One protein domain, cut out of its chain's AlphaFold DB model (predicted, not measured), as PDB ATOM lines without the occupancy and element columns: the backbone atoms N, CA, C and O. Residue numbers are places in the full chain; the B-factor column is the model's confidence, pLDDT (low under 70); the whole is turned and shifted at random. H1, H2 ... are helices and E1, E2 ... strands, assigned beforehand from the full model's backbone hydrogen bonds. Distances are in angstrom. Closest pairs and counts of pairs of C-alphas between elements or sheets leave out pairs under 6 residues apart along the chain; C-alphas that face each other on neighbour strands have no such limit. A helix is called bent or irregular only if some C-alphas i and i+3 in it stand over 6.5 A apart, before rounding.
ATOM      1  N   TRP A 222     182.800 215.713 237.672       95.50
ATOM      2  CA  TRP A 222     183.636 216.403 236.685       95.50
ATOM      3  C   TRP A 222     182.963 216.612 235.312       95.50
ATOM      4  O   TRP A 222     183.347 217.502 234.550       95.50
ATOM      5  N   ARG A 223     181.949 215.807 234.972       95.19
ATOM      6  CA  ARG A 223     181.190 215.928 233.718       95.19
ATOM      7  C   ARG A 223     180.223 217.098 233.735       95.19
ATOM      8  O   ARG A 223     179.888 217.588 232.666       95.19
ATOM      9  N   THR A 224     179.756 217.512 234.908       94.56
ATOM     10  CA  THR A 224     178.755 218.579 235.064       94.56
ATOM     11  C   THR A 224     179.300 219.819 235.762       94.56
ATOM     12  O   THR A 224     178.709 220.889 235.667       94.56
ATOM     13  N   ASP A 225     180.421 219.679 236.465       95.81
ATOM     14  CA  ASP A 225     181.088 220.741 237.203       95.81
ATOM     15  C   ASP A 225     182.573 220.791 236.824       95.81
ATOM     16  O   ASP A 225     183.340 219.856 237.070       95.81
ATOM     17  N   PHE A 226     182.983 221.906 236.222       96.94
ATOM     18  CA  PHE A 226     184.369 222.115 235.827       96.94
ATOM     19  C   PHE A 226     185.306 222.239 237.035       96.94
ATOM     20  O   PHE A 226     186.459 221.823 236.940       96.94
ATOM     21  N   ALA A 227     184.841 222.753 238.180       97.19
ATOM     22  CA  ALA A 227     185.678 222.860 239.374       97.19
ATOM     23  C   ALA A 227     186.082 221.469 239.887       97.19
ATOM     24  O   ALA A 227     187.252 221.243 240.202       97.19
ATOM     25  N   SER A 228     185.144 220.517 239.872       96.88
ATOM     26  CA  SER A 228     185.413 219.103 240.157       96.88
ATOM     27  C   SER A 228     186.439 218.489 239.197       96.88
ATOM     28  O   SER A 228     187.302 217.736 239.638       96.88
ATOM     29  N   LEU A 229     186.399 218.823 237.898       97.31
ATOM     30  CA  LEU A 229     187.446 218.408 236.953       97.31
ATOM     31  C   LEU A 229     188.795 219.033 237.327       97.31
ATOM     32  O   LEU A 229     189.792 218.327 237.452       97.31
ATOM     33  N   ALA A 230     188.833 220.355 237.485       97.44
ATOM     34  CA  ALA A 230     190.053 221.116 237.722       97.44
ATOM     35  C   ALA A 230     190.776 220.680 239.005       97.44
ATOM     36  O   ALA A 230     192.002 220.653 239.016       97.44
ATOM     37  N   ALA A 231     190.040 220.290 240.049       97.44
ATOM     38  CA  ALA A 231     190.602 219.792 241.305       97.44
ATOM     39  C   ALA A 231     191.395 218.478 241.156       97.44
ATOM     40  O   ALA A 231     192.301 218.213 241.945       97.44
ATOM     41  N   GLU A 232     191.075 217.664 240.151       97.50
ATOM     42  CA  GLU A 232     191.746 216.386 239.869       97.50
ATOM     43  C   GLU A 232     192.949 216.551 238.928       97.50
ATOM     44  O   GLU A 232     193.827 215.685 238.845       97.50
ATOM     45  N   LEU A 233     193.013 217.674 238.209       97.19
ATOM     46  CA  LEU A 233     194.126 217.990 237.328       97.19
ATOM     47  C   LEU A 233     195.304 218.496 238.155       97.19
ATOM     48  O   LEU A 233     195.216 219.447 238.926       97.19
ATOM     49  N   SER A 234     196.454 217.867 237.975       96.06
ATOM     50  CA  SER A 234     197.697 218.293 238.608       96.06
ATOM     51  C   SER A 234     198.875 218.007 237.696       96.06
ATOM     52  O   SER A 234     198.788 217.239 236.736       96.06
ATOM     53  N   SER A 235     200.007 218.633 237.975       92.56
ATOM     54  CA  SER A 235     201.247 218.338 237.277       92.56
ATOM     55  C   SER A 235     202.363 218.048 238.253       92.56
ATOM     56  O   SER A 235     202.424 218.571 239.363       92.56
ATOM     57  N   SER A 236     203.251 217.175 237.815       92.75
ATOM     58  CA  SER A 236     204.546 216.947 238.444       92.75
ATOM     59  C   SER A 236     205.628 217.115 237.388       92.75
ATOM     60  O   SER A 236     205.321 217.182 236.201       92.75
ATOM     61  N   TYR A 237     206.889 217.183 237.789       89.94
ATOM     62  CA  TYR A 237     208.007 217.101 236.853       89.94
ATOM     63  C   TYR A 237     208.614 215.709 236.963       89.94
ATOM     64  O   TYR A 237     208.806 215.199 238.069       89.94
ATOM     65  N   ASP A 238     208.879 215.067 235.829       88.12
ATOM     66  CA  ASP A 238     209.640 213.822 235.832       88.12
ATOM     67  C   ASP A 238     211.133 214.083 236.112       88.12
ATOM     68  O   ASP A 238     211.585 215.225 236.217       88.12
ATOM     69  N   SER A 239     211.928 213.016 236.228       91.19
ATOM     70  CA  SER A 239     213.375 213.122 236.466       91.19
ATOM     71  C   SER A 239     214.140 213.843 235.348       91.19
ATOM     72  O   SER A 239     215.290 214.224 235.551       91.19
ATOM     73  N   SER A 240     213.519 214.048 234.182       88.25
ATOM     74  CA  SER A 240     214.078 214.815 233.068       88.25
ATOM     75  C   SER A 240     213.660 216.289 233.075       88.25
ATOM     76  O   SER A 240     214.034 217.031 232.168       88.25
ATOM     77  N   GLY A 241     212.896 216.724 234.083       86.44
ATOM     78  CA  GLY A 241     212.377 218.085 234.186       86.44
ATOM     79  C   GLY A 241     211.228 218.370 233.222       86.44
ATOM     80  O   GLY A 241     210.901 219.534 232.999       86.44
ATOM     81  N   LYS A 242     210.602 217.339 232.637       84.69
ATOM     82  CA  LYS A 242     209.432 217.515 231.773       84.69
ATOM     83  C   LYS A 242     208.152 217.473 232.602       84.69
ATOM     84  O   LYS A 242     208.038 216.621 233.488       84.69
ATOM     85  N   PRO A 243     207.174 218.350 232.315       85.50
ATOM     86  CA  PRO A 243     205.890 218.298 232.988       85.50
ATOM     87  C   PRO A 243     205.186 216.975 232.661       85.50
ATOM     88  O   PRO A 243     204.992 216.601 231.504       85.50
ATOM     89  N   LYS A 244     204.785 216.262 233.708       92.31
ATOM     90  CA  LYS A 244     203.966 215.060 233.677       92.31
ATOM     91  C   LYS A 244     202.583 215.412 234.208       92.31
ATOM     92  O   LYS A 244     202.406 215.647 235.405       92.31
ATOM     93  N   ALA A 245     201.619 215.432 233.297       94.50
ATOM     94  CA  ALA A 245     200.207 215.577 233.615       94.50
ATOM     95  C   ALA A 245     199.725 214.422 234.507       94.50
ATOM     96  O   ALA A 245     200.080 213.261 234.281       94.50
ATOM     97  N   SER A 246     198.906 214.754 235.496       95.94
ATOM     98  CA  SER A 246     198.203 213.842 236.388       95.94
ATOM     99  C   SER A 246     196.721 214.206 236.377       95.94
ATOM    100  O   SER A 246     196.364 215.383 236.380       95.94
ATOM    101  N   PHE A 247     195.874 213.184 236.336       96.69
ATOM    102  CA  PHE A 247     194.417 213.310 236.270       96.69
ATOM    103  C   PHE A 247     193.745 212.806 237.558       96.69
ATOM    104  O   PHE A 247     192.548 212.537 237.552       96.69
ATOM    105  N   GLY A 248     194.512 212.630 238.640       95.50
ATOM    106  CA  GLY A 248     193.982 212.239 239.946       95.50
ATOM    107  C   GLY A 248     193.179 210.937 239.889       95.50
ATOM    108  O   GLY A 248     193.691 209.901 239.462       95.50
ATOM    109  N   SER A 249     191.917 210.995 240.315       95.19
ATOM    110  CA  SER A 249     190.975 209.869 240.295       95.19
ATOM    111  C   SER A 249     190.349 209.590 238.915       95.19
ATOM    112  O   SER A 249     189.678 208.571 238.726       95.19
ATOM    113  N   LEU A 250     190.595 210.444 237.915       95.88
ATOM    114  CA  LEU A 250     189.960 210.405 236.595       95.88
ATOM    115  C   LEU A 250     190.645 209.409 235.641       95.88
ATOM    116  O   LEU A 250     191.170 209.772 234.582       95.88
ATOM    117  N   ALA A 251     190.605 208.122 235.995       95.31
ATOM    118  CA  ALA A 251     191.291 207.047 235.271       95.31
ATOM    119  C   ALA A 251     190.938 206.984 233.769       95.31
ATOM    120  O   ALA A 251     191.800 206.701 232.936       95.31
ATOM    121  N   GLN A 252     189.688 207.291 233.400       95.00
ATOM    122  CA  GLN A 252     189.246 207.292 232.000       95.00
ATOM    123  C   GLN A 252     189.948 208.385 231.176       95.00
ATOM    124  O   GLN A 252     190.433 208.119 230.074       95.00
ATOM    125  N   LEU A 253     190.044 209.604 231.719       96.50
ATOM    126  CA  LEU A 253     190.731 210.724 231.072       96.50
ATOM    127  C   LEU A 253     192.238 210.460 230.982       96.50
ATOM    128  O   LEU A 253     192.829 210.674 229.921       96.50
ATOM    129  N   GLN A 254     192.840 209.909 232.042       97.00
ATOM    130  CA  GLN A 254     194.249 209.519 232.030       97.00
ATOM    131  C   GLN A 254     194.555 208.504 230.923       97.00
ATOM    132  O   GLN A 254     195.505 208.690 230.161       97.00
ATOM    133  N   ALA A 255     193.735 207.458 230.789       95.88
ATOM    134  CA  ALA A 255     193.932 206.428 229.775       95.88
ATOM    135  C   ALA A 255     193.877 207.008 228.350       95.88
ATOM    136  O   ALA A 255     194.717 206.687 227.506       95.88
ATOM    137  N   VAL A 256     192.924 207.906 228.076       97.12
ATOM    138  CA  VAL A 256     192.828 208.586 226.774       97.12
ATOM    139  C   VAL A 256     194.036 209.493 226.535       97.12
ATOM    140  O   VAL A 256     194.598 209.479 225.438       97.12
ATOM    141  N   TYR A 257     194.475 210.238 227.550       96.75
ATOM    142  CA  TYR A 257     195.648 211.107 227.461       96.75
ATOM    143  C   TYR A 257     196.922 210.314 227.142       96.75
ATOM    144  O   TYR A 257     197.680 210.687 226.245       96.75
ATOM    145  N   GLU A 258     197.141 209.184 227.815       96.25
ATOM    146  CA  GLU A 258     198.291 208.312 227.569       96.25
ATOM    147  C   GLU A 258     198.261 207.707 226.160       96.25
ATOM    148  O   GLU A 258     199.296 207.663 225.490       96.25
ATOM    149  N   LEU A 259     197.085 207.309 225.659       96.44
ATOM    150  CA  LEU A 259     196.926 206.859 224.272       96.44
ATOM    151  C   LEU A 259     197.288 207.961 223.265       96.44
ATOM    152  O   LEU A 259     198.004 207.686 222.298       96.44
ATOM    153  N   GLU A 260     196.830 209.198 223.492       97.12
ATOM    154  CA  GLU A 260     197.166 210.357 222.653       97.12
ATOM    155  C   GLU A 260     198.663 210.664 222.679       97.12
ATOM    156  O   GLU A 260     199.267 210.866 221.620       97.12
ATOM    157  N   ARG A 261     199.277 210.640 223.866       95.56
ATOM    158  CA  ARG A 261     200.714 210.863 224.045       95.56
ATOM    159  C   ARG A 261     201.539 209.807 223.326       95.56
ATOM    160  O   ARG A 261     202.388 210.150 222.507       95.56
ATOM    161  N   ASN A 262     201.240 208.529 223.548       95.88
ATOM    162  CA  ASN A 262     201.960 207.421 222.919       95.88
ATOM    163  C   ASN A 262     201.827 207.458 221.385       95.88
ATOM    164  O   ASN A 262     202.778 207.149 220.660       95.88
ATOM    165  N   LEU A 263     200.655 207.851 220.869       96.50
ATOM    166  CA  LEU A 263     200.431 208.019 219.432       96.50
ATOM    167  C   LEU A 263     201.248 209.194 218.875       96.50
ATOM    168  O   LEU A 263     201.854 209.075 217.808       96.50
ATOM    169  N   ALA A 264     201.282 210.322 219.586       96.12
ATOM    170  CA  ALA A 264     202.053 211.495 219.191       96.12
ATOM    171  C   ALA A 264     203.564 211.223 219.210       96.12
ATOM    172  O   ALA A 264     204.255 211.552 218.246       96.12
ATOM    173  N   GLU A 265     204.074 210.570 220.253       95.44
ATOM    174  CA  GLU A 265     205.473 210.138 220.348       95.44
ATOM    175  C   GLU A 265     205.844 209.199 219.200       95.44
ATOM    176  O   GLU A 265     206.844 209.417 218.519       95.44
ATOM    177  N   SER A 266     204.994 208.212 218.906       96.31
ATOM    178  CA  SER A 266     205.210 207.286 217.790       96.31
ATOM    179  C   SER A 266     205.264 208.003 216.438       96.31
ATOM    180  O   SER A 266     206.056 207.632 215.572       96.31
ATOM    181  N   ARG A 267     204.469 209.062 216.247       95.38
ATOM    182  CA  ARG A 267     204.490 209.882 215.024       95.38
ATOM    183  C   ARG A 267     205.733 210.766 214.918       95.38
ATOM    184  O   ARG A 267     206.226 210.952 213.806       95.38
ATOM    185  N   LYS A 268     206.249 211.272 216.043       96.12
ATOM    186  CA  LYS A 268     207.463 212.109 216.101       96.12
ATOM    187  C   LYS A 268     208.749 211.326 215.806       96.12
ATOM    188  O   LYS A 268     209.733 211.942 215.410       96.12
ATOM    189  N   LYS A 269     208.750 209.996 215.960       96.31
ATOM    190  CA  LYS A 269     209.909 209.150 215.621       96.31
ATOM    191  C   LYS A 269     210.311 209.285 214.141       96.31
ATOM    192  O   LYS A 269     209.424 209.444 213.287       96.31
ATOM    193  N   PRO A 270     211.617 209.171 213.821       97.75
ATOM    194  CA  PRO A 270     212.092 209.046 212.447       97.75
ATOM    195  C   PRO A 270     211.376 207.913 211.708       97.75
ATOM    196  O   PRO A 270     210.990 206.916 212.316       97.75
ATOM    197  N   ALA A 271     211.218 208.034 210.387       96.88
ATOM    198  CA  ALA A 271     210.465 207.058 209.592       96.88
ATOM    199  C   ALA A 271     210.979 205.612 209.748       96.88
ATOM    200  O   ALA A 271     210.171 204.691 209.754       96.88
ATOM    201  N   ALA A 272     212.292 205.427 209.936       97.44
ATOM    202  CA  ALA A 272     212.920 204.119 210.143       97.44
ATOM    203  C   ALA A 272     212.577 203.461 211.498       97.44
ATOM    204  O   ALA A 272     212.633 202.242 211.614       97.44
ATOM    205  N   GLU A 273     212.210 204.248 212.512       97.62
ATOM    206  CA  GLU A 273     211.892 203.780 213.874       97.62
ATOM    207  C   GLU A 273     210.388 203.808 214.179       97.62
ATOM    208  O   GLU A 273     209.935 203.427 215.265       97.62
ATOM    209  N   ARG A 274     209.594 204.326 213.240       97.06
ATOM    210  CA  ARG A 274     208.156 204.462 213.400       97.06
ATOM    211  C   ARG A 274     207.499 203.075 213.333       97.06
ATOM    212  O   ARG A 274     207.871 202.272 212.478       97.06
ATOM    213  N   PRO A 275     206.494 202.787 214.183       96.69
ATOM    214  CA  PRO A 275     205.703 201.572 214.043       96.69
ATOM    215  C   PRO A 275     205.121 201.437 212.627       96.69
ATOM    216  O   PRO A 275     204.850 202.459 211.984       96.69
ATOM    217  N   PRO A 276     204.853 200.207 212.152       96.56
ATOM    218  CA  PRO A 276     204.180 200.000 210.876       96.56
ATOM    219  C   PRO A 276     202.896 200.829 210.784       96.56
ATOM    220  O   PRO A 276     202.153 200.947 211.762       96.56
ATOM    221  N   GLN A 277     202.594 201.370 209.601       92.88
ATOM    222  CA  GLN A 277     201.440 202.258 209.402       92.88
ATOM    223  C   GLN A 277     200.126 201.640 209.909       92.88
ATOM    224  O   GLN A 277     199.310 202.332 210.515       92.88
ATOM    225  N   ALA A 278     199.940 200.328 209.727       87.50
ATOM    226  CA  ALA A 278     198.777 199.603 210.237       87.50
ATOM    227  C   ALA A 278     198.641 199.690 211.770       87.50
ATOM    228  O   ALA A 278     197.536 199.889 212.273       87.50
ATOM    229  N   ALA A 279     199.751 199.614 212.510       94.06
ATOM    230  CA  ALA A 279     199.758 199.736 213.966       94.06
ATOM    231  C   ALA A 279     199.396 201.161 214.416       94.06
ATOM    232  O   ALA A 279     198.596 201.334 215.333       94.06
ATOM    233  N   LEU A 280     199.898 202.192 213.723       94.19
ATOM    234  CA  LEU A 280     199.519 203.584 214.004       94.19
ATOM    235  C   LEU A 280     198.034 203.844 213.746       94.19
ATOM    236  O   LEU A 280     197.402 204.588 214.493       94.19
ATOM    237  N   VAL A 281     197.475 203.244 212.690       91.56
ATOM    238  CA  VAL A 281     196.042 203.336 212.385       91.56
ATOM    239  C   VAL A 281     195.220 202.651 213.476       91.56
ATOM    240  O   VAL A 281     194.262 203.249 213.960       91.56
ATOM    241  N   GLN A 282     195.609 201.451 213.916       89.75
ATOM    242  CA  GLN A 282     194.947 200.759 215.027       89.75
ATOM    243  C   GLN A 282     194.998 201.576 216.323       89.75
ATOM    244  O   GLN A 282     193.972 201.744 216.978       89.75
ATOM    245  N   GLN A 283     196.155 202.148 216.663       94.44
ATOM    246  CA  GLN A 283     196.306 202.992 217.847       94.44
ATOM    247  C   GLN A 283     195.467 204.276 217.751       94.44
ATOM    248  O   GLN A 283     194.832 204.673 218.725       94.44
ATOM    249  N   ALA A 284     195.404 204.903 216.572       93.44
ATOM    250  CA  ALA A 284     194.550 206.063 216.336       93.44
ATOM    251  C   ALA A 284     193.056 205.721 216.464       93.44
ATOM    252  O   ALA A 284     192.300 206.500 217.041       93.44
ATOM    253  N   MET A 285     192.632 204.551 215.973       91.00
ATOM    254  CA  MET A 285     191.261 204.065 216.155       91.00
ATOM    255  C   MET A 285     190.949 203.805 217.630       91.00
ATOM    256  O   MET A 285     189.925 204.283 218.109       91.00
ATOM    257  N   ALA A 286     191.838 203.121 218.356       91.12
ATOM    258  CA  ALA A 286     191.676 202.859 219.787       91.12
ATOM    259  C   ALA A 286     191.571 204.160 220.597       91.12
ATOM    260  O   ALA A 286     190.680 204.299 221.428       91.12
ATOM    261  N   CYS A 287     192.421 205.145 220.294       94.69
ATOM    262  CA  CYS A 287     192.357 206.478 220.887       94.69
ATOM    263  C   CYS A 287     191.016 207.172 220.598       94.69
ATOM    264  O   CYS A 287     190.372 207.673 221.517       94.69
ATOM    265  N   GLY A 288     190.549 207.152 219.343       90.31
ATOM    266  CA  GLY A 288     189.251 207.722 218.974       90.31
ATOM    267  C   GLY A 288     188.068 207.042 219.669       90.31
ATOM    268  O   GLY A 288     187.141 207.722 220.100       90.31
ATOM    269  N   TRP A 289     188.113 205.716 219.823       88.19
ATOM    270  CA  TRP A 289     187.087 204.944 220.532       88.19
ATOM    271  C   TRP A 289     187.079 205.253 222.028       88.19
ATOM    272  O   TRP A 289     186.022 205.547 222.577       88.19
ATOM    273  N   ALA A 290     188.249 205.244 222.671       92.56
ATOM    274  CA  ALA A 290     188.380 205.572 224.086       92.56
ATOM    275  C   ALA A 290     187.898 207.003 224.373       92.56
ATOM    276  O   ALA A 290     187.156 207.226 225.325       92.56
ATOM    277  N   ARG A 291     188.226 207.959 223.492       95.94
ATOM    278  CA  ARG A 291     187.734 209.339 223.583       95.94
ATOM    279  C   ARG A 291     186.216 209.431 223.427       95.94
ATOM    280  O   ARG A 291     185.578 210.145 224.187       95.94
ATOM    281  N   GLY A 292     185.633 208.697 222.477       89.44
ATOM    282  CA  GLY A 292     184.176 208.606 222.332       89.44
ATOM    283  C   GLY A 292     183.497 208.008 223.568       89.44
ATOM    284  O   GLY A 292     182.429 208.468 223.964       89.44
ATOM    285  N   GLY A 293     184.155 207.046 224.223       91.12
ATOM    286  CA  GLY A 293     183.713 206.448 225.484       91.12
ATOM    287  C   GLY A 293     183.705 207.410 226.675       91.12
ATOM    288  O   GLY A 293     182.981 207.162 227.635       91.12
ATOM    289  N   LEU A 294     184.426 208.538 226.604       93.25
ATOM    290  CA  LEU A 294     184.339 209.585 227.627       93.25
ATOM    291  C   LEU A 294     182.954 210.230 227.671       93.25
ATOM    292  O   LEU A 294     182.611 210.782 228.703       93.25
ATOM    293  N   GLY A 295     182.140 210.159 226.614       92.50
ATOM    294  CA  GLY A 295     180.796 210.743 226.590       92.50
ATOM    295  C   GLY A 295     180.769 212.282 226.638       92.50
ATOM    296  O   GLY A 295     181.814 212.930 226.522       92.50
ATOM    297  N   PRO A 296     179.570 212.883 226.751       95.19
ATOM    298  CA  PRO A 296     179.418 214.331 226.827       95.19
ATOM    299  C   PRO A 296     179.776 214.878 228.215       95.19
ATOM    300  O   PRO A 296     179.615 214.199 229.233       95.19
ATOM    301  N   VAL A 297     180.188 216.143 228.236       96.00
ATOM    302  CA  VAL A 297     180.277 216.992 229.431       96.00
ATOM    303  C   VAL A 297     179.358 218.195 229.267       96.00
ATOM    304  O   VAL A 297     179.107 218.621 228.141       96.00
ATOM    305  N   VAL A 298     178.865 218.744 230.371       96.38
ATOM    306  CA  VAL A 298     178.067 219.969 230.427       96.38
ATOM    307  C   VAL A 298     178.705 220.897 231.448       96.38
ATOM    308  O   VAL A 298     178.632 220.620 232.636       96.38
ATOM    309  N   TRP A 299     179.299 222.001 231.015       97.38
ATOM    310  CA  TRP A 299     179.926 222.966 231.922       97.38
ATOM    311  C   TRP A 299     179.268 224.331 231.803       97.38
ATOM    312  O   TRP A 299     178.849 224.729 230.717       97.38
ATOM    313  N   GLU A 300     179.172 225.040 232.921       97.62
ATOM    314  CA  GLU A 300     178.834 226.460 232.927       97.62
ATOM    315  C   GLU A 300     180.090 227.280 232.624       97.62
ATOM    316  O   GLU A 300     181.160 227.010 233.167       97.62
ATOM    317  N   VAL A 301     179.967 228.229 231.697       97.75
ATOM    318  CA  VAL A 301     181.080 229.003 231.144       97.75
ATOM    319  C   VAL A 301     180.628 230.435 230.895       97.75
ATOM    320  O   VAL A 301     179.530 230.645 230.381       97.75
ATOM    321  N   THR A 302     181.480 231.422 231.160       98.12
ATOM    322  CA  THR A 302     181.243 232.813 230.753       98.12
ATOM    323  C   THR A 302     182.009 233.117 229.472       98.12
ATOM    324  O   THR A 302     183.234 232.998 229.428       98.12
ATOM    325  N   LEU A 303     181.305 233.539 228.416       97.44
ATOM    326  CA  LEU A 303     181.954 233.948 227.165       97.44
ATOM    327  C   LEU A 303     182.606 235.323 227.330       97.44
ATOM    328  O   LEU A 303     181.929 236.277 227.721       97.44
ATOM    329  N   THR A 304     183.890 235.456 226.994       97.81
ATOM    330  CA  THR A 304     184.631 236.727 227.124       97.81
ATOM    331  C   THR A 304     184.666 237.545 225.833       97.81
ATOM    332  O   THR A 304     184.980 238.733 225.873       97.81
ATOM    333  N   ALA A 305     184.292 236.946 224.699       97.50
ATOM    334  CA  ALA A 305     184.152 237.623 223.414       97.50
ATOM    335  C   ALA A 305     183.050 236.983 222.546       97.50
ATOM    336  O   ALA A 305     182.673 235.830 222.780       97.50
ATOM    337  N   PRO A 306     182.523 237.702 221.535       96.94
ATOM    338  CA  PRO A 306     181.562 237.137 220.592       96.94
ATOM    339  C   PRO A 306     182.167 235.975 219.792       96.94
ATOM    340  O   PRO A 306     183.317 236.037 219.355       96.94
ATOM    341  N   VAL A 307     181.378 234.929 219.536       95.81
ATOM    342  CA  VAL A 307     181.842 233.764 218.767       95.81
ATOM    343  C   VAL A 307     181.900 234.101 217.275       95.81
ATOM    344  O   VAL A 307     180.884 234.394 216.647       95.81
ATOM    345  N   ALA A 308     183.101 234.020 216.692       93.31
ATOM    346  CA  ALA A 308     183.367 234.461 215.319       93.31
ATOM    347  C   ALA A 308     182.680 233.620 214.219       93.31
ATOM    348  O   ALA A 308     182.601 234.062 213.073       93.31
ATOM    349  N   GLY A 309     182.180 232.420 214.535       90.81
ATOM    350  CA  GLY A 309     181.425 231.588 213.597       90.81
ATOM    351  C   GLY A 309     181.595 230.074 213.793       90.81
ATOM    352  O   GLY A 309     182.121 229.624 214.813       90.81
ATOM    353  N   PRO A 310     181.147 229.266 212.813       88.75
ATOM    354  CA  PRO A 310     181.229 227.807 212.866       88.75
ATOM    355  C   PRO A 310     182.667 227.301 213.015       88.75
ATOM    356  O   PRO A 310     183.529 227.632 212.206       88.75
ATOM    357  N   GLY A 311     182.924 226.453 214.016       92.69
ATOM    358  CA  GLY A 311     184.266 225.917 214.271       92.69
ATOM    359  C   GLY A 311     185.262 226.927 214.848       92.69
ATOM    360  O   GLY A 311     186.437 226.589 214.980       92.69
ATOM    361  N   ALA A 312     184.825 228.145 215.186       95.19
ATOM    362  CA  ALA A 312     185.684 229.127 215.831       95.19
ATOM    363  C   ALA A 312     186.031 228.700 217.265       95.19
ATOM    364  O   ALA A 312     185.230 228.058 217.954       95.19
ATOM    365  N   LYS A 313     187.225 229.098 217.714       97.50
ATOM    366  CA  LYS A 313     187.592 229.051 219.130       97.50
ATOM    367  C   LYS A 313     186.715 230.042 219.894       97.50
ATOM    368  O   LYS A 313     186.518 231.169 219.448       97.50
ATOM    369  N   ILE A 314     186.186 229.594 221.022       97.31
ATOM    370  CA  ILE A 314     185.374 230.391 221.936       97.31
ATOM    371  C   ILE A 314     186.304 230.928 223.022       97.31
ATOM    372  O   ILE A 314     187.037 230.155 223.641       97.31
ATOM    373  N   GLU A 315     186.282 232.238 223.248       97.88
ATOM    374  CA  GLU A 315     186.983 232.842 224.381       97.88
ATOM    375  C   GLU A 315     186.121 232.721 225.646       97.88
ATOM    376  O   GLU A 315     184.927 233.039 225.619       97.88
ATOM    377  N   HIS A 316     186.708 232.208 226.729       97.88
ATOM    378  CA  HIS A 316     185.996 231.819 227.946       97.88
ATOM    379  C   HIS A 316     186.820 232.046 229.219       97.88
ATOM    380  O   HIS A 316     188.035 232.232 229.162       97.88
ATOM    381  N   ASP A 317     186.161 231.950 230.373       98.06
ATOM    382  CA  ASP A 317     186.728 232.152 231.713       98.06
ATOM    383  C   ASP A 317     187.243 230.879 232.414       98.06
ATOM    384  O   ASP A 317     187.863 230.981 233.471       98.06
ATOM    385  N   LEU A 318     187.031 229.682 231.849       97.94
ATOM    386  CA  LEU A 318     187.533 228.438 232.453       97.94
ATOM    387  C   LEU A 318     189.058 228.461 232.651       97.94
ATOM    388  O   LEU A 318     189.817 228.561 231.683       97.94
ATOM    389  N   ALA A 319     189.492 228.279 233.899       97.06
ATOM    390  CA  ALA A 319     190.893 228.306 234.310       97.06
ATOM    391  C   ALA A 319     191.293 226.973 234.976       97.06
ATOM    392  O   ALA A 319     191.131 226.821 236.190       97.06
ATOM    393  N   PRO A 320     191.778 225.973 234.214       96.50
ATOM    394  CA  PRO A 320     192.360 224.773 234.812       96.50
ATOM    395  C   PRO A 320     193.707 225.099 235.498       96.50
ATOM    396  O   PRO A 320     194.327 226.118 235.184       96.50
ATOM    397  N   PRO A 321     194.203 224.238 236.401       96.19
ATOM    398  CA  PRO A 321     195.525 224.414 236.999       96.19
ATOM    399  C   PRO A 321     196.645 224.255 235.962       96.19
ATOM    400  O   PRO A 321     196.539 223.472 235.017       96.19
ATOM    401  N   GLU A 322     197.764 224.954 236.153       94.00
ATOM    402  CA  GLU A 322     198.923 224.807 235.269       94.00
ATOM    403  C   GLU A 322     199.491 223.370 235.287       94.00
ATOM    404  O   GLU A 322     199.523 222.711 236.336       94.00
ATOM    405  N   PRO A 323     199.979 222.857 234.140       93.94
ATOM    406  CA  PRO A 323     200.140 223.491 232.830       93.94
ATOM    407  C   PRO A 323     198.943 223.256 231.895       93.94
ATOM    408  O   PRO A 323     199.097 223.392 230.680       93.94
ATOM    409  N   PHE A 324     197.794 222.828 232.419       96.31
ATOM    410  CA  PHE A 324     196.642 222.533 231.583       96.31
ATOM    411  C   PHE A 324     196.072 223.814 230.982       96.31
ATOM    412  O   PHE A 324     196.163 224.904 231.541       96.31
ATOM    413  N   SER A 325     195.451 223.662 229.824       97.31
ATOM    414  CA  SER A 325     194.629 224.689 229.198       97.31
ATOM    415  C   SER A 325     193.354 224.051 228.665       97.31
ATOM    416  O   SER A 325     193.310 222.843 228.428       97.31
ATOM    417  N   VAL A 326     192.302 224.850 228.507       98.12
ATOM    418  CA  VAL A 326     191.043 224.423 227.893       98.12
ATOM    419  C   VAL A 326     190.827 225.267 226.647       98.12
ATOM    420  O   VAL A 326     191.014 226.482 226.675       98.12
ATOM    421  N   THR A 327     190.440 224.613 225.557       98.31
ATOM    422  CA  THR A 327     190.000 225.269 224.329       98.31
ATOM    423  C   THR A 327     188.624 224.737 223.965       98.31
ATOM    424  O   THR A 327     188.449 223.549 223.683       98.31
ATOM    425  N   LEU A 328     187.642 225.632 223.932       98.19
ATOM    426  CA  LEU A 328     186.292 225.330 223.470       98.19
ATOM    427  C   LEU A 328     186.145 225.740 221.998       98.19
ATOM    428  O   LEU A 328     186.524 226.841 221.606       98.19
ATOM    429  N   ILE A 329     185.600 224.847 221.176       97.88
ATOM    430  CA  ILE A 329     185.371 225.048 219.741       97.88
ATOM    431  C   ILE A 329     183.872 224.946 219.468       97.88
ATOM    432  O   ILE A 329     183.261 223.916 219.763       97.88
ATOM    433  N   ALA A 330     183.285 225.977 218.864       96.81
ATOM    434  CA  ALA A 330     181.869 225.977 218.512       96.81
ATOM    435  C   ALA A 330     181.549 224.864 217.499       96.81
ATOM    436  O   ALA A 330     182.174 224.773 216.437       96.81
ATOM    437  N   ASP A 331     180.557 224.024 217.798       94.62
ATOM    438  CA  ASP A 331     180.090 223.008 216.863       94.62
ATOM    439  C   ASP A 331     179.500 223.667 215.613       94.62
ATOM    440  O   ASP A 331     178.560 224.460 215.677       94.62
ATOM    441  N   SER A 332     180.048 223.319 214.450       91.19
ATOM    442  CA  SER A 332     179.670 223.907 213.170       91.19
ATOM    443  C   SER A 332     178.183 223.722 212.850       91.19
ATOM    444  O   SER A 332     177.595 224.589 212.213       91.19
ATOM    445  N   ALA A 333     177.568 222.631 213.320       88.38
ATOM    446  CA  ALA A 333     176.145 222.358 213.113       88.38
ATOM    447  C   ALA A 333     175.210 223.258 213.947       88.38
ATOM    448  O   ALA A 333     174.021 223.344 213.651       88.38
ATOM    449  N   ARG A 334     175.729 223.915 214.993       90.00
ATOM    450  CA  ARG A 334     174.975 224.754 215.944       90.00
ATOM    451  C   ARG A 334     175.615 226.133 216.138       90.00
ATOM    452  O   ARG A 334     175.407 226.788 217.150       90.00
ATOM    453  N   ALA A 335     176.412 226.576 215.169       88.44
ATOM    454  CA  ALA A 335     177.178 227.814 215.272       88.44
ATOM    455  C   ALA A 335     176.297 229.062 215.431       88.44
ATOM    456  O   ALA A 335     176.669 229.995 216.136       88.44
ATOM    457  N   GLU A 336     175.125 229.063 214.793       90.81
ATOM    458  CA  GLU A 336     174.165 230.171 214.849       90.81
ATOM    459  C   GLU A 336     173.637 230.406 216.270       90.81
ATOM    460  O   GLU A 336     173.509 231.553 216.686       90.81
ATOM    461  N   SER A 337     173.465 229.342 217.062       92.50
ATOM    462  CA  SER A 337     173.002 229.427 218.452       92.50
ATOM    463  C   SER A 337     173.960 230.207 219.363       92.50
ATOM    464  O   SER A 337     173.547 230.719 220.397       92.50
ATOM    465  N   PHE A 338     175.240 230.335 218.995       94.00
ATOM    466  CA  PHE A 338     176.196 231.127 219.772       94.00
ATOM    467  C   PHE A 338     176.066 232.637 219.550       94.00
ATOM    468  O   PHE A 338     176.533 233.405 220.387       94.00
ATOM    469  N   ARG A 339     175.444 233.084 218.450       93.00
ATOM    470  CA  ARG A 339     175.269 234.520 218.162       93.00
ATOM    471  C   ARG A 339     174.281 235.196 219.107       93.00
ATOM    472  O   ARG A 339     174.331 236.409 219.272       93.00
ATOM    473  N   GLU A 340     173.397 234.410 219.709       93.56
ATOM    474  CA  GLU A 340     172.360 234.881 220.629       93.56
ATOM    475  C   GLU A 340     172.878 235.028 222.069       93.56
ATOM    476  O   GLU A 340     172.226 235.656 222.902       93.56
ATOM    477  N   ILE A 341     174.063 234.487 222.371       94.88
ATOM    478  CA  ILE A 341     174.649 234.535 223.710       94.88
ATOM    479  C   ILE A 341     175.395 235.859 223.884       94.88
ATOM    480  O   ILE A 341     176.388 236.132 223.208       94.88
ATOM    481  N   ALA A 342     174.935 236.679 224.827       95.19
ATOM    482  CA  ALA A 342     175.608 237.921 225.176       95.19
ATOM    483  C   ALA A 342     176.931 237.651 225.916       95.19
ATOM    484  O   ALA A 342     176.985 236.863 226.863       95.19
ATOM    485  N   VAL A 343     177.990 238.357 225.514       97.69
ATOM    486  CA  VAL A 343     179.296 238.347 226.197       97.69
ATOM    487  C   VAL A 343     179.118 238.700 227.676       97.69
ATOM    488  O   VAL A 343     178.342 239.592 228.014       97.69
ATOM    489  N   GLY A 344     179.831 237.996 228.557       96.88
ATOM    490  CA  GLY A 344     179.731 238.158 230.009       96.88
ATOM    491  C   GLY A 344     178.562 237.411 230.659       96.88
ATOM    492  O   GLY A 344     178.443 237.441 231.880       96.88
ATOM    493  N   THR A 345     177.711 236.733 229.881       93.94
ATOM    494  CA  THR A 345     176.612 235.917 230.423       93.94
ATOM    495  C   THR A 345     177.086 234.480 230.659       93.94
ATOM    496  O   THR A 345     177.629 233.878 229.725       93.94
ATOM    497  N   PRO A 346     176.865 233.904 231.856       96.81
ATOM    498  CA  PRO A 346     177.077 232.482 232.089       96.81
ATOM    499  C   PRO A 346     176.157 231.649 231.193       96.81
ATOM    500  O   PRO A 346     174.949 231.881 231.124       96.81
ATOM    501  N   VAL A 347     176.726 230.670 230.501       96.56
ATOM    502  CA  VAL A 347     176.002 229.743 229.635       96.56
ATOM    503  C   VAL A 347     176.448 228.316 229.914       96.56
ATOM    504  O   VAL A 347     177.631 228.029 230.071       96.56
ATOM    505  N   ARG A 348     175.488 227.389 229.938       96.94
ATOM    506  CA  ARG A 348     175.786 225.959 229.988       96.94
ATOM    507  C   ARG A 348     176.093 225.463 228.582       96.94
ATOM    508  O   ARG A 348     175.266 225.576 227.678       96.94
ATOM    509  N   LEU A 349     177.277 224.900 228.400       96.94
ATOM    510  CA  LEU A 349     177.735 224.330 227.142       96.94
ATOM    511  C   LEU A 349     177.864 222.823 227.297       96.94
ATOM    512  O   LEU A 349     178.528 222.347 228.214       96.94
ATOM    513  N   MET A 350     177.263 222.075 226.374       96.81
ATOM    514  CA  MET A 350     177.489 220.642 226.260       96.81
ATOM    515  C   MET A 350     178.526 220.366 225.181       96.81
ATOM    516  O   MET A 350     178.415 220.888 224.072       96.81
ATOM    517  N   GLY A 351     179.502 219.509 225.461       96.75
ATOM    518  CA  GLY A 351     180.515 219.156 224.478       96.75
ATOM    519  C   GLY A 351     181.122 217.780 224.641       96.75
ATOM    520  O   GLY A 351     180.836 217.048 225.581       96.75
ATOM    521  N   TYR A 352     181.988 217.459 223.687       97.00
ATOM    522  CA  TYR A 352     182.757 216.223 223.640       97.00
ATOM    523  C   TYR A 352     184.232 216.559 223.465       97.00
ATOM    524  O   TYR A 352     184.586 217.468 222.702       97.00
ATOM    525  N   PHE A 353     185.103 215.797 224.122       97.50
ATOM    526  CA  PHE A 353     186.537 215.936 223.919       97.50
ATOM    527  C   PHE A 353     186.908 215.567 222.482       97.50
ATOM    528  O   PHE A 353     186.549 214.513 221.959       97.50
ATOM    529  N   THR A 354     187.680 216.442 221.851       96.81
ATOM    530  CA  THR A 354     188.323 216.218 220.552       96.81
ATOM    531  C   THR A 354     189.823 215.974 220.693       96.81
ATOM    532  O   THR A 354     190.410 215.355 219.809       96.81
ATOM    533  N   SER A 355     190.425 216.386 221.810       97.12
ATOM    534  CA  SER A 355     191.764 215.996 222.257       97.12
ATOM    535  C   SER A 355     191.923 216.300 223.750       97.12
ATOM    536  O   SER A 355     191.240 217.180 224.271       97.12
ATOM    537  N   LEU A 356     192.825 215.582 224.420       96.81
ATOM    538  CA  LEU A 356     193.319 215.891 225.769       96.81
ATOM    539  C   LEU A 356     194.756 216.448 225.745       96.81
ATOM    540  O   LEU A 356     195.395 216.575 226.787       96.81
ATOM    541  N   GLY A 357     195.291 216.734 224.554       93.25
ATOM    542  CA  GLY A 357     196.578 217.398 224.383       93.25
ATOM    543  C   GLY A 357     197.800 216.520 224.639       93.25
ATOM    544  O   GLY A 357     198.883 217.053 224.854       93.25
ATOM    545  N   GLY A 358     197.678 215.188 224.568       90.38
ATOM    546  CA  GLY A 358     198.800 214.272 224.835       90.38
ATOM    547  C   GLY A 358     200.027 214.470 223.929       90.38
ATOM    548  O   GLY A 358     201.127 214.050 224.271       90.38
ATOM    549  N   GLY A 359     199.870 215.117 222.769       87.56
ATOM    550  CA  GLY A 359     200.974 215.400 221.844       87.56
ATOM    551  C   GLY A 359     201.669 216.753 222.018       87.56
ATOM    552  O   GLY A 359     202.729 216.956 221.407       87.56
ATOM    553  N   ALA A 360     201.080 217.661 222.797       89.00
ATOM    554  CA  ALA A 360     201.573 219.016 223.012       89.00
ATOM    555  C   ALA A 360     202.556 219.077 224.193       89.00
ATOM    556  O   ALA A 360     202.625 218.165 225.011       89.00
ATOM    557  N   GLU A 361     203.348 220.148 224.263       87.50
ATOM    558  CA  GLU A 361     204.234 220.405 225.409       87.50
ATOM    559  C   GLU A 361     203.436 220.744 226.676       87.50
ATOM    560  O   GLU A 361     203.814 220.361 227.781       87.50
ATOM    561  N   LYS A 362     202.296 221.418 226.494       91.19
ATOM    562  CA  LYS A 362     201.313 221.710 227.534       91.19
ATOM    563  C   LYS A 362     200.018 220.961 227.210       91.19
ATOM    564  O   LYS A 362     199.522 221.126 226.094       91.19
ATOM    565  N   PRO A 363     199.471 220.148 228.131       94.12
ATOM    566  CA  PRO A 363     198.183 219.498 227.933       94.12
ATOM    567  C   PRO A 363     197.086 220.532 227.648       94.12
ATOM    568  O   PRO A 363     196.870 221.471 228.413       94.12
ATOM    569  N   GLU A 364     196.386 220.351 226.538       96.44
ATOM    570  CA  GLU A 364     195.277 221.194 226.106       96.44
ATOM    571  C   GLU A 364     194.026 220.325 225.958       96.44
ATOM    572  O   GLU A 364     193.956 219.433 225.110       96.44
ATOM    573  N   LEU A 365     193.033 220.577 226.807       97.69
ATOM    574  CA  LEU A 365     191.725 219.943 226.752       97.69
ATOM    575  C   LEU A 365     190.902 220.652 225.677       97.69
ATOM    576  O   LEU A 365     190.419 221.765 225.883       97.69
ATOM    577  N   VAL A 366     190.749 220.020 224.516       98.19
ATOM    578  CA  VAL A 366     190.036 220.607 223.378       98.19
ATOM    579  C   VAL A 366     188.655 219.989 223.273       98.19
ATOM    580  O   VAL A 366     188.530 218.795 222.982       98.19
ATOM    581  N   LEU A 367     187.606 220.789 223.438       98.19
ATOM    582  CA  LEU A 367     186.221 220.336 223.366       98.19
ATOM    583  C   LEU A 367     185.509 220.964 222.176       98.19
ATOM    584  O   LEU A 367     185.656 222.154 221.909       98.19
ATOM    585  N   ARG A 368     184.681 220.174 221.494       97.50
ATOM    586  CA  ARG A 368     183.680 220.710 220.570       97.50
ATOM    587  C   ARG A 368     182.362 220.834 221.319       97.50
ATOM    588  O   ARG A 368     181.874 219.833 221.841       97.50
ATOM    589  N   VAL A 369     181.820 222.045 221.382       97.69
ATOM    590  CA  VAL A 369     180.706 222.404 222.265       97.69
ATOM    591  C   VAL A 369     179.530 223.011 221.506       97.69
ATOM    592  O   VAL A 369     179.693 223.620 220.450       97.69
ATOM    593  N   ARG A 370     178.338 222.887 222.085       96.00
ATOM    594  CA  ARG A 370     177.100 223.562 221.682       96.00
ATOM    595  C   ARG A 370     176.372 224.089 222.926       96.00
ATOM    596  O   ARG A 370     176.593 223.530 224.005       96.00
ATOM    597  N   PRO A 371     175.507 225.109 222.812       96.50
ATOM    598  CA  PRO A 371     174.659 225.516 223.927       96.50
ATOM    599  C   PRO A 371     173.832 224.327 224.418       96.50
ATOM    600  O   PRO A 371     173.328 223.533 223.619       96.50
ATOM    601  N   PHE A 372     173.763 224.152 225.734       94.38
ATOM    602  CA  PHE A 372     172.965 223.099 226.338       94.38
ATOM    603  C   PHE A 372     171.508 223.557 226.404       94.38
ATOM    604  O   PHE A 372     171.129 224.346 227.265       94.38
TER     605      PHE A 372
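AT A GLANCE: This is residues 222 to 372 of the 383 residues of an uncharacterized protein of Planctomycetes bacterium (UniProt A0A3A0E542). A strongly twisted, curled sheet of four strands, E3, E5, E6 and E4, has a long helical hairpin, H2 and H3, reaching away from one end and a short helix, H4, over E6 near the other. A small strand hairpin, E1 and E2, follows the short helix H1 and lies apart from the four-stranded sheet. The printed part has 151 residues, with four named helices and six named strands in the order H1 E1 E2 H2 H3 E3 E4 H4 E5 E6, and its class is mixed, helices and strands. The large sheet, in the order E3 E5 E6 E4, is mixed, and the small one is antiparallel. The whole is compact, with a radius of gyration of the C-alphas of 16.6 A, yet elongated in outline, spanning 52 by 31 by 23 A.

IN THESE COORDINATES: In the large sheet, E3 is residues 297 to 302, E5 is residues 346 to 355, 24.2 A long, E6 is residues 364 to 371, 21.2 A long, and E4 is residues 325 to 330, 16.7 A long. E6 ends with C-alpha 371 at (174.659, 225.516, 223.927). H2 is residues 251 to 268, 25.6 A long, and H3 is residues 277 to 293, 24.3 A long. H4 is residues 332 to 338. H1 is residues 226 to 232, beginning with C-alpha 226 at (184.369, 222.115, 235.827). E1 is residues 234 to 237 and E2 is residues 243 to 246.

HOW THE PARTS SIT: E3 and E5 are antiparallel, with N 299 and O 349 2.9 A apart, within hydrogen-bond range. E5 and E6 form an antiparallel hairpin, with N 352 and O 368 at 3.0 A. E6 and E4 are parallel, with N 367 and O 327 at 2.9 A. E5 bends by 65 degrees at residue 352, and E6 by 50 degrees at residue 368. H4 is on the sheet at a height of 7.5 A, over E6 and across the strands, at 70 degrees to E6 on the local plane; their closest C-alphas, of Arg 334 and Arg 370, are 6.2 A apart. H4 is irregular, with C-alphas 333 and 336 8.2 A apart. H3 only grazes the sheet with its residues 287 to 293; its closest C-alphas to E5 are those of Arg 291 and Phe 353, 6.7 A apart. H2 and H3, a helical hairpin, touch at a shallow tilt of 24 degrees, opposite ways, closest at the C-alphas of Leu 259 and Cys 287, 5.7 A. H1 only grazes the sheet with its residues 226 to 227. E1 and E2, an antiparallel hairpin, have N 236 and O 244 at 3.0 A. Each O i to N i+4 pair is within hydrogen-bond range in H2 and H3, against 2 of 3 in H1 and 0 of 3 in H4, where 2 of 4 O i to N i+3 pairs are.

THE WHOLE: The two C-alphas farthest apart, those of Ala 272 and Ala 342, are 52.5 A apart. The link from E3 to E4, residues 303 to 324, is long; its residues 313 to 314 pair antiparallel with residues 328 to 329 of E4. The printed part has no cut. Its mean pLDDT is 94.8, and no printed residue is under 70.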